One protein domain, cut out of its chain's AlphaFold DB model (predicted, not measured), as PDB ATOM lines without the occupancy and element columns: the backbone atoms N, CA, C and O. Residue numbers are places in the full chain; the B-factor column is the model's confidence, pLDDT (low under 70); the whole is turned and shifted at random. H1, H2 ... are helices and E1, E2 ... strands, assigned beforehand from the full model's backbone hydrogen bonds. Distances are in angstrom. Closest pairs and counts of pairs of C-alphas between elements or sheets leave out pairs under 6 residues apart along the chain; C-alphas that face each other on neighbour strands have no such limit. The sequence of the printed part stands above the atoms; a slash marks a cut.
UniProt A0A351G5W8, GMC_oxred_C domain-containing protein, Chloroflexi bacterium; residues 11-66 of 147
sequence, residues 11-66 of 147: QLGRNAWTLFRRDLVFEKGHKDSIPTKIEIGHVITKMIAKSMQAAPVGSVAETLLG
ATOM      1  N   GLN A  11     103.046  96.550  66.356       86.81
ATOM      2  CA  GLN A  11     102.298  97.552  65.607       86.81
ATOM      3  C   GLN A  11     101.707  98.601  66.537       86.81
ATOM      4  O   GLN A  11     101.451  98.344  67.709       86.81
ATOM      5  N   LEU A  12     101.445  99.793  66.012       90.00
ATOM      6  CA  LEU A  12     100.752 100.828  66.767       90.00
ATOM      7  C   LEU A  12      99.251 100.501  66.831       90.00
ATOM      8  O   LEU A  12      98.564 100.523  65.812       90.00
ATOM      9  N   GLY A  13      98.720 100.233  68.022       89.81
ATOM     10  CA  GLY A  13      97.346  99.774  68.220       89.81
ATOM     11  C   GLY A  13      96.753 100.163  69.573       89.81
ATOM     12  O   GLY A  13      97.275 101.016  70.285       89.81
ATOM     13  N   ARG A  14      95.602  99.575  69.907       91.94
ATOM     14  CA  ARG A  14      94.900  99.763  71.187       91.94
ATOM     15  C   ARG A  14      94.459  98.398  71.694       91.94
ATOM     16  O   ARG A  14      93.855  97.646  70.936       91.94
ATOM     17  N   ASN A  15      94.717  98.077  72.955       86.88
ATOM     18  CA  ASN A  15      94.204  96.856  73.572       86.88
ATOM     19  C   ASN A  15      93.915  97.077  75.068       86.88
ATOM     20  O   ASN A  15      94.144  98.158  75.613       86.88
ATOM     21  N   ALA A  16      93.388  96.050  75.737       87.56
ATOM     22  CA  ALA A  16      93.115  96.115  77.172       87.56
ATOM     23  C   ALA A  16      94.394  96.349  78.005       87.56
ATOM     24  O   ALA A  16      94.331  97.024  79.029       87.56
ATOM     25  N   TRP A  17      95.556  95.868  77.538       81.81
ATOM     26  CA  TRP A  17      96.854  96.110  78.181       81.81
ATOM     27  C   TRP A  17      97.305  97.570  78.108       81.81
ATOM     28  O   TRP A  17      97.896  98.069  79.059       81.81
ATOM     29  N   THR A  18      96.980  98.278  77.026       85.38
ATOM     30  CA  THR A  18      97.254  99.712  76.868       85.38
ATOM     31  C   THR A  18      96.139 100.586  77.449       85.38
ATOM     32  O   THR A  18      96.108 101.791  77.196       85.38
ATOM     33  N   LEU A  19      95.185 100.008  78.199       91.50
ATOM     34  CA  LEU A  19      93.975 100.691  78.681       91.50
ATOM     35  C   LEU A  19      93.243 101.433  77.547       91.50
ATOM     36  O   LEU A  19      92.794 102.569  77.710       91.50
ATOM     37  N   PHE A  20      93.181 100.809  76.366       91.38
ATOM     38  CA  PHE A  20      92.618 101.363  75.130       91.38
ATOM     39  C   PHE A  20      93.305 102.638  74.604       91.38
ATOM     40  O   PHE A  20      92.803 103.273  73.670       91.38
ATOM     41  N   ARG A  21      94.469 103.024  75.139       93.25
ATOM     42  CA  ARG A  21      95.310 104.094  74.579       93.25
ATOM     43  C   ARG A  21      96.067 103.584  73.355       93.25
ATOM     44  O   ARG A  21      96.299 102.383  73.220       93.25
ATOM     45  N   ARG A  22      96.389 104.506  72.441       92.12
ATOM     46  CA  ARG A  22      97.170 104.197  71.239       92.12
ATOM     47  C   ARG A  22      98.632 104.050  71.645       92.12
ATOM     48  O   ARG A  22      99.217 105.034  72.079       92.12
ATOM     49  N   ASP A  23      99.167 102.847  71.513       92.00
ATOM     50  CA  ASP A  23     100.539 102.503  71.885       92.00
ATOM     51  C   ASP A  23     101.028 101.298  71.065       92.00
ATOM     52  O   ASP A  23     100.261 100.714  70.294       92.00
ATOM     53  N   LEU A  24     102.299 100.932  71.190       87.75
ATOM     54  CA  LEU A  24     102.848  99.732  70.572       87.75
ATOM     55  C   LEU A  24     102.233  98.484  71.217       87.75
ATOM     56  O   LEU A  24     102.278  98.287  72.431       87.75
ATOM     57  N   VAL A  25     101.647  97.628  70.387       87.44
ATOM     58  CA  VAL A  25     101.033  96.365  70.785       87.44
ATOM     59  C   VAL A  25     101.704  95.209  70.057       87.44
ATOM     60  O   VAL A  25     101.968  95.273  68.857       87.44
ATOM     61  N   PHE A  26     101.956  94.140  70.806       81.88
ATOM     62  CA  PHE A  26     102.445  92.878  70.267       81.88
ATOM     63  C   PHE A  26     101.283  92.084  69.683       81.88
ATOM     64  O   PHE A  26     100.279  91.848  70.367       81.88
ATOM     65  N   GLU A  27     101.422  91.643  68.441       75.62
ATOM     66  CA  GLU A  27     100.476  90.713  67.842       75.62
ATOM     67  C   GLU A  27     100.805  89.286  68.306       75.62
ATOM     68  O   GLU A  27     101.936  88.814  68.184       75.62
ATOM     69  N   LYS A  28      99.824  88.595  68.899       64.56
ATOM     70  CA  LYS A  28      99.974  87.197  69.330       64.56
ATOM     71  C   LYS A  28      99.493  86.259  68.225       64.56
ATOM     72  O   LYS A  28      98.436  86.493  67.653       64.56
ATOM     73  N   GLY A  29     100.194  85.141  68.027       56.59
ATOM     74  CA  GLY A  29      99.649  83.997  67.286       56.59
ATOM     75  C   GLY A  29      99.989  83.927  65.799       56.59
ATOM     76  O   GLY A  29      99.252  83.293  65.049       56.59
ATOM     77  N   HIS A  30     101.100  84.523  65.360       58.75
ATOM     78  CA  HIS A  30     101.645  84.180  64.047       58.75
ATOM     79  C   HIS A  30     102.165  82.735  64.045       58.75
ATOM     80  O   HIS A  30     102.660  82.244  65.066       58.75
ATOM     81  N   LYS A  31     102.039  82.059  62.896       58.81
ATOM     82  CA  LYS A  31     102.534  80.687  62.686       58.81
ATOM     83  C   LYS A  31     104.029  80.568  63.018       58.81
ATOM     84  O   LYS A  31     104.455  79.543  63.537       58.81
ATOM     85  N   ASP A  32     104.745  81.674  62.839       65.56
ATOM     86  CA  ASP A  32     106.187  81.828  63.003       65.56
ATOM     87  C   ASP A  32     106.540  82.577  64.305       65.56
ATOM     88  O   ASP A  32     107.470  83.379  64.369       65.56
ATOM     89  N   SER A  33     105.745  82.397  65.365       70.56
ATOM     90  CA  SER A  33     105.991  83.059  66.654       70.56
ATOM     91  C   SER A  33     107.119  82.392  67.445       70.56
ATOM     92  O   SER A  33     107.293  81.173  67.429       70.56
ATOM     93  N   ILE A  34     107.891  83.207  68.172       73.12
ATOM     94  CA  ILE A  34     109.040  82.726  68.948       73.12
ATOM     95  C   ILE A  34     108.557  81.785  70.070       73.12
ATOM     96  O   ILE A  34     107.748  82.203  70.909       73.12
ATOM     97  N   PRO A  35     109.055  80.533  70.137       73.62
ATOM     98  CA  PRO A  35     108.680  79.606  71.192       73.62
ATOM     99  C   PRO A  35     109.193  80.116  72.538       73.62
ATOM    100  O   PRO A  35     110.387  80.315  72.745       73.62
ATOM    101  N   THR A  36     108.281  80.279  73.490       74.75
ATOM    102  CA  THR A  36     108.590  80.744  74.854       74.75
ATOM    103  C   THR A  36     109.121  79.638  75.762       74.75
ATOM    104  O   THR A  36     109.526  79.898  76.891       74.75
ATOM    105  N   LYS A  37     109.111  78.388  75.285       75.88
ATOM    106  CA  LYS A  37     109.599  77.215  76.010       75.88
ATOM    107  C   LYS A  37     110.553  76.424  75.134       75.88
ATOM    108  O   LYS A  37     110.180  75.939  74.071       75.88
ATOM    109  N   ILE A  38     111.773  76.261  75.630       82.81
ATOM    110  CA  ILE A  38     112.806  75.433  75.018       82.81
ATOM    111  C   ILE A  38     113.119  74.318  76.016       82.81
ATOM    112  O   ILE A  38     113.804  74.546  77.013       82.81
ATOM    113  N   GLU A  39     112.607  73.111  75.762       84.12
ATOM    114  CA  GLU A  39     112.695  71.990  76.711       84.12
ATOM    115  C   GLU A  39     114.138  71.660  77.105       84.12
ATOM    116  O   GLU A  39     114.448  71.512  78.287       84.12
ATOM    117  N   ILE A  40     115.055  71.640  76.133       87.81
ATOM    118  CA  ILE A  40     116.474  71.397  76.408       87.81
ATOM    119  C   ILE A  40     117.086  72.487  77.300       87.81
ATOM    120  O   ILE A  40     117.894  72.183  78.176       87.81
ATOM    121  N   GLY A  41     116.643  73.740  77.149       87.00
ATOM    122  CA  GLY A  41     117.047  74.847  78.010       87.00
ATOM    123  C   GLY A  41     116.612  74.613  79.456       87.00
ATOM    124  O   GLY A  41     117.423  74.727  80.370       87.00
ATOM    125  N   HIS A  42     115.365  74.182  79.676       88.94
ATOM    126  CA  HIS A  42     114.882  73.839  81.016       88.94
ATOM    127  C   HIS A  42     115.648  72.672  81.645       88.94
ATOM    128  O   HIS A  42     115.936  72.709  82.843       88.94
ATOM    129  N   VAL A  43     115.973  71.639  80.861       91.94
ATOM    130  CA  VAL A  43     116.761  70.493  81.334       91.94
ATOM    131  C   VAL A  43     118.145  70.957  81.790       91.94
ATOM    132  O   VAL A  43     118.520  70.691  82.932       91.94
ATOM    133  N   ILE A  44     118.864  71.714  80.956       93.00
ATOM    134  CA  ILE A  44     120.210  72.213  81.270       93.00
ATOM    135  C   ILE A  44     120.186  73.139  82.493       93.00
ATOM    136  O   ILE A  44     120.970  72.942  83.420       93.00
ATOM    137  N   THR A  45     119.251  74.092  82.555       91.69
ATOM    138  CA  THR A  45     119.125  75.012  83.696       91.69
ATOM    139  C   THR A  45     118.885  74.258  85.003       91.69
ATOM    140  O   THR A  45     119.523  74.556  86.011       91.69
ATOM    141  N   LYS A  46     118.016  73.234  85.005       92.69
ATOM    142  CA  LYS A  46     117.782  72.387  86.187       92.69
ATOM    143  C   LYS A  46     119.015  71.563  86.564       92.69
ATOM    144  O   LYS A  46     119.297  71.414  87.751       92.69
ATOM    145  N   MET A  47     119.748  71.035  85.582       94.56
ATOM    146  CA  MET A  47     120.983  70.280  85.823       94.56
ATOM    147  C   MET A  47     122.060  71.149  86.482       94.56
ATOM    148  O   MET A  47     122.635  70.733  87.487       94.56
ATOM    149  N   ILE A  48     122.283  72.363  85.966       95.12
ATOM    150  CA  ILE A  48     123.244  73.332  86.519       95.12
ATOM    151  C   ILE A  48     122.808  73.791  87.916       95.12
ATOM    152  O   ILE A  48     123.609  73.800  88.847       95.12
ATOM    153  N   ALA A  49     121.525  74.105  88.107       95.75
ATOM    154  CA  ALA A  49     121.001  74.495  89.413       95.75
ATOM    155  C   ALA A  49     121.231  73.400  90.471       95.75
ATOM    156  O   ALA A  49     121.686  73.686  91.578       95.75
ATOM    157  N   LYS A  50     121.006  72.128  90.108       96.19
ATOM    158  CA  LYS A  50     121.247  70.986  90.999       96.19
ATOM    159  C   LYS A  50     122.726  70.826  91.360       96.19
ATOM    160  O   LYS A  50     123.019  70.567  92.524       96.19
ATOM    161  N   SER A  51     123.649  70.969  90.405       96.25
ATOM    162  CA  SER A  51     125.088  70.853  90.693       96.25
ATOM    163  C   SER A  51     125.609  72.009  91.551       96.25
ATOM    164  O   SER A  51     126.501  71.803  92.367       96.25
ATOM    165  N   MET A  52     125.018  73.197  91.416       96.25
ATOM    166  CA  MET A  52     125.385  74.399  92.170       96.25
ATOM    167  C   MET A  52     124.645  74.556  93.506       96.25
ATOM    168  O   MET A  52     124.885  75.536  94.204       96.25
ATOM    169  N   GLN A  53     123.736  73.638  93.862       94.19
ATOM    170  CA  GLN A  53     122.810  73.795  94.999       94.19
ATOM    171  C   GLN A  53     122.042  75.133  94.959       94.19
ATOM    172  O   GLN A  53     121.753  75.742  95.987       94.19
ATOM    173  N   ALA A  54     121.717  75.597  93.752       94.69
ATOM    174  CA  ALA A  54     121.036  76.858  93.494       94.69
ATOM    175  C   ALA A  54     119.594  76.624  93.019       94.69
ATOM    176  O   ALA A  54     119.214  75.519  92.622       94.69
ATOM    177  N   ALA A  55     118.783  77.683  93.028       91.81
ATOM    178  CA  ALA A  55     117.447  77.655  92.441       91.81
ATOM    179  C   ALA A  55     117.513  77.984  90.935       91.81
ATOM    180  O   ALA A  55     118.160  78.964  90.560       91.81
ATOM    181  N   PRO A  56     116.839  77.216  90.057       88.75
ATOM    182  CA  PRO A  56     116.704  77.589  88.655       88.75
ATOM    183  C   PRO A  56     115.769  78.799  88.532       88.75
ATOM    184  O   PRO A  56     114.662  78.789  89.070       88.75
ATOM    185  N   VAL A  57     116.201  79.828  87.804       85.50
ATOM    186  CA  VAL A  57     115.424  81.056  87.575       85.50
ATOM    187  C   VAL A  57     115.218  81.298  86.082       85.50
ATOM    188  O   VAL A  57     116.034  80.890  85.258       85.50
ATOM    189  N   GLY A  58     114.113  81.956  85.738       80.88
ATOM    190  CA  GLY A  58     113.751  82.322  84.370       80.88
ATOM    191  C   GLY A  58     112.816  83.530  84.353       80.88
ATOM    192  O   GLY A  58     112.371  83.997  85.405       80.88
ATOM    193  N   SER A  59     112.518  84.048  83.163       82.25
ATOM    194  CA  SER A  59     111.621  85.195  83.005       82.25
ATOM    195  C   SER A  59     110.186  84.832  83.402       82.25
ATOM    196  O   SER A  59     109.581  83.901  82.861       82.25
ATOM    197  N   VAL A  60     109.618  85.599  84.338       81.69
ATOM    198  CA  VAL A  60     108.218  85.455  84.770       81.69
ATOM    199  C   VAL A  60     107.261  85.774  83.619       81.69
ATOM    200  O   VAL A  60     106.277  85.061  83.423       81.69
ATOM    201  N   ALA A  61     107.569  86.807  82.828       77.25
ATOM    202  CA  ALA A  61     106.755  87.215  81.685       77.25
ATOM    203  C   ALA A  61     106.705  86.129  80.597       77.25
ATOM    204  O   ALA A  61     105.628  85.820  80.085       77.25
ATOM    205  N   GLU A  62     107.830  85.478  80.296       76.31
ATOM    206  CA  GLU A  62     107.850  84.358  79.343       76.31
ATOM    207  C   GLU A  62     107.104  83.146  79.893       76.31
ATOM    208  O   GLU A  62     106.237  82.588  79.219       76.31
ATOM    209  N   THR A  63     107.397  82.768  81.139       77.25
ATOM    210  CA  THR A  63     106.909  81.515  81.727       77.25
ATOM    211  C   THR A  63     105.408  81.544  82.013       77.25
ATOM    212  O   THR A  63     104.725  80.546  81.777       77.25
ATOM    213  N   LEU A  64     104.888  82.663  82.529       78.31
ATOM    214  CA  LEU A  64     103.486  82.780  82.944       78.31
ATOM    215  C   LEU A  64     102.589  83.412  81.879       78.31
ATOM    216  O   LEU A  64     101.423  83.040  81.784       78.31
ATOM    217  N   LEU A  65     103.100  84.366  81.094       75.94
ATOM    218  CA  LEU A  65     102.280  85.140  80.149       75.94
ATOM    219  C   LEU A  65     102.491  84.727  78.688       75.94
ATOM    220  O   LEU A  65     101.789  85.237  77.806       75.94
ATOM    221  N   GLY A  66     103.436  83.813  78.426       73.69
ATOM    222  CA  GLY A  66     103.792  83.387  77.075       73.69
ATOM    223  C   GLY A  66     104.252  84.562  76.216       73.69
ATOM    224  O   GLY A  66     103.935  84.611  75.030       73.69
TER     225      GLY A  66
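AT A GLANCE: This is residues 11 to 66 of the 147 residues of the protein "GMC_oxred_C domain-containing protein" of Chloroflexi bacterium (UniProt A0A351G5W8). This is an open, extended shape with few contacts: the small hairpin of strands E1 and E2 is at one end and helix H1 at the other, joined by a long unnamed stretch. After H1 the backbone folds back toward the hairpin, and the short helix H2 lies in the space between the two ends. The printed part has 56 residues, with named elements in the order E1, E2, H1, H2; the two strands make one antiparallel sheet. The class is mixed, helices and strands, with under half of the residues, 26, in named elements. The whole is extended and flat, with a radius of gyration of the C-alphas of 16.4 A and spans of 48 by 24 by 12 A.

IN THESE COORDINATES: Find C-alpha 11 at (102.298, 97.552, 65.607); there E1 begins, residues 11 to 13, 6.0 A long. After a short link comes E2, residues 23 to 26, 9.9 A long. Look next for C-alpha 39 at (112.695, 71.990, 76.711), where H1 begins; it covers residues 39 to 51 over 18.7 A. H2, residues 60 to 65, is 7.5 A long and ends at C-alpha 65, (102.280, 85.140, 80.149).

HOW THE PARTS SIT: Start at the hairpin of E1 and E2, antiparallel with 121 degrees between their directions. C-alphas 12 and 24 face each other at 4.5 A. Look there for N 13 and O 23, 2.8 A apart, and N 25 and O 11, 2.8 A apart, both within hydrogen-bond range. H1 is apart from E1 and from H2, and H2 is apart from both strands. In H1 and H2 every O i to N i+4 pair is within hydrogen-bond range.

THE WHOLE: The two C-alphas farthest apart, those of Arg 22 and Ser 51, are 47.6 A from each other. The printed part has no cut. The link from E2 to H1, residues 27 to 38, is long; in it you find the model's low confidence, with pLDDT under 70 at residues 28 to 32. The mean pLDDT of the printed part is 83.9.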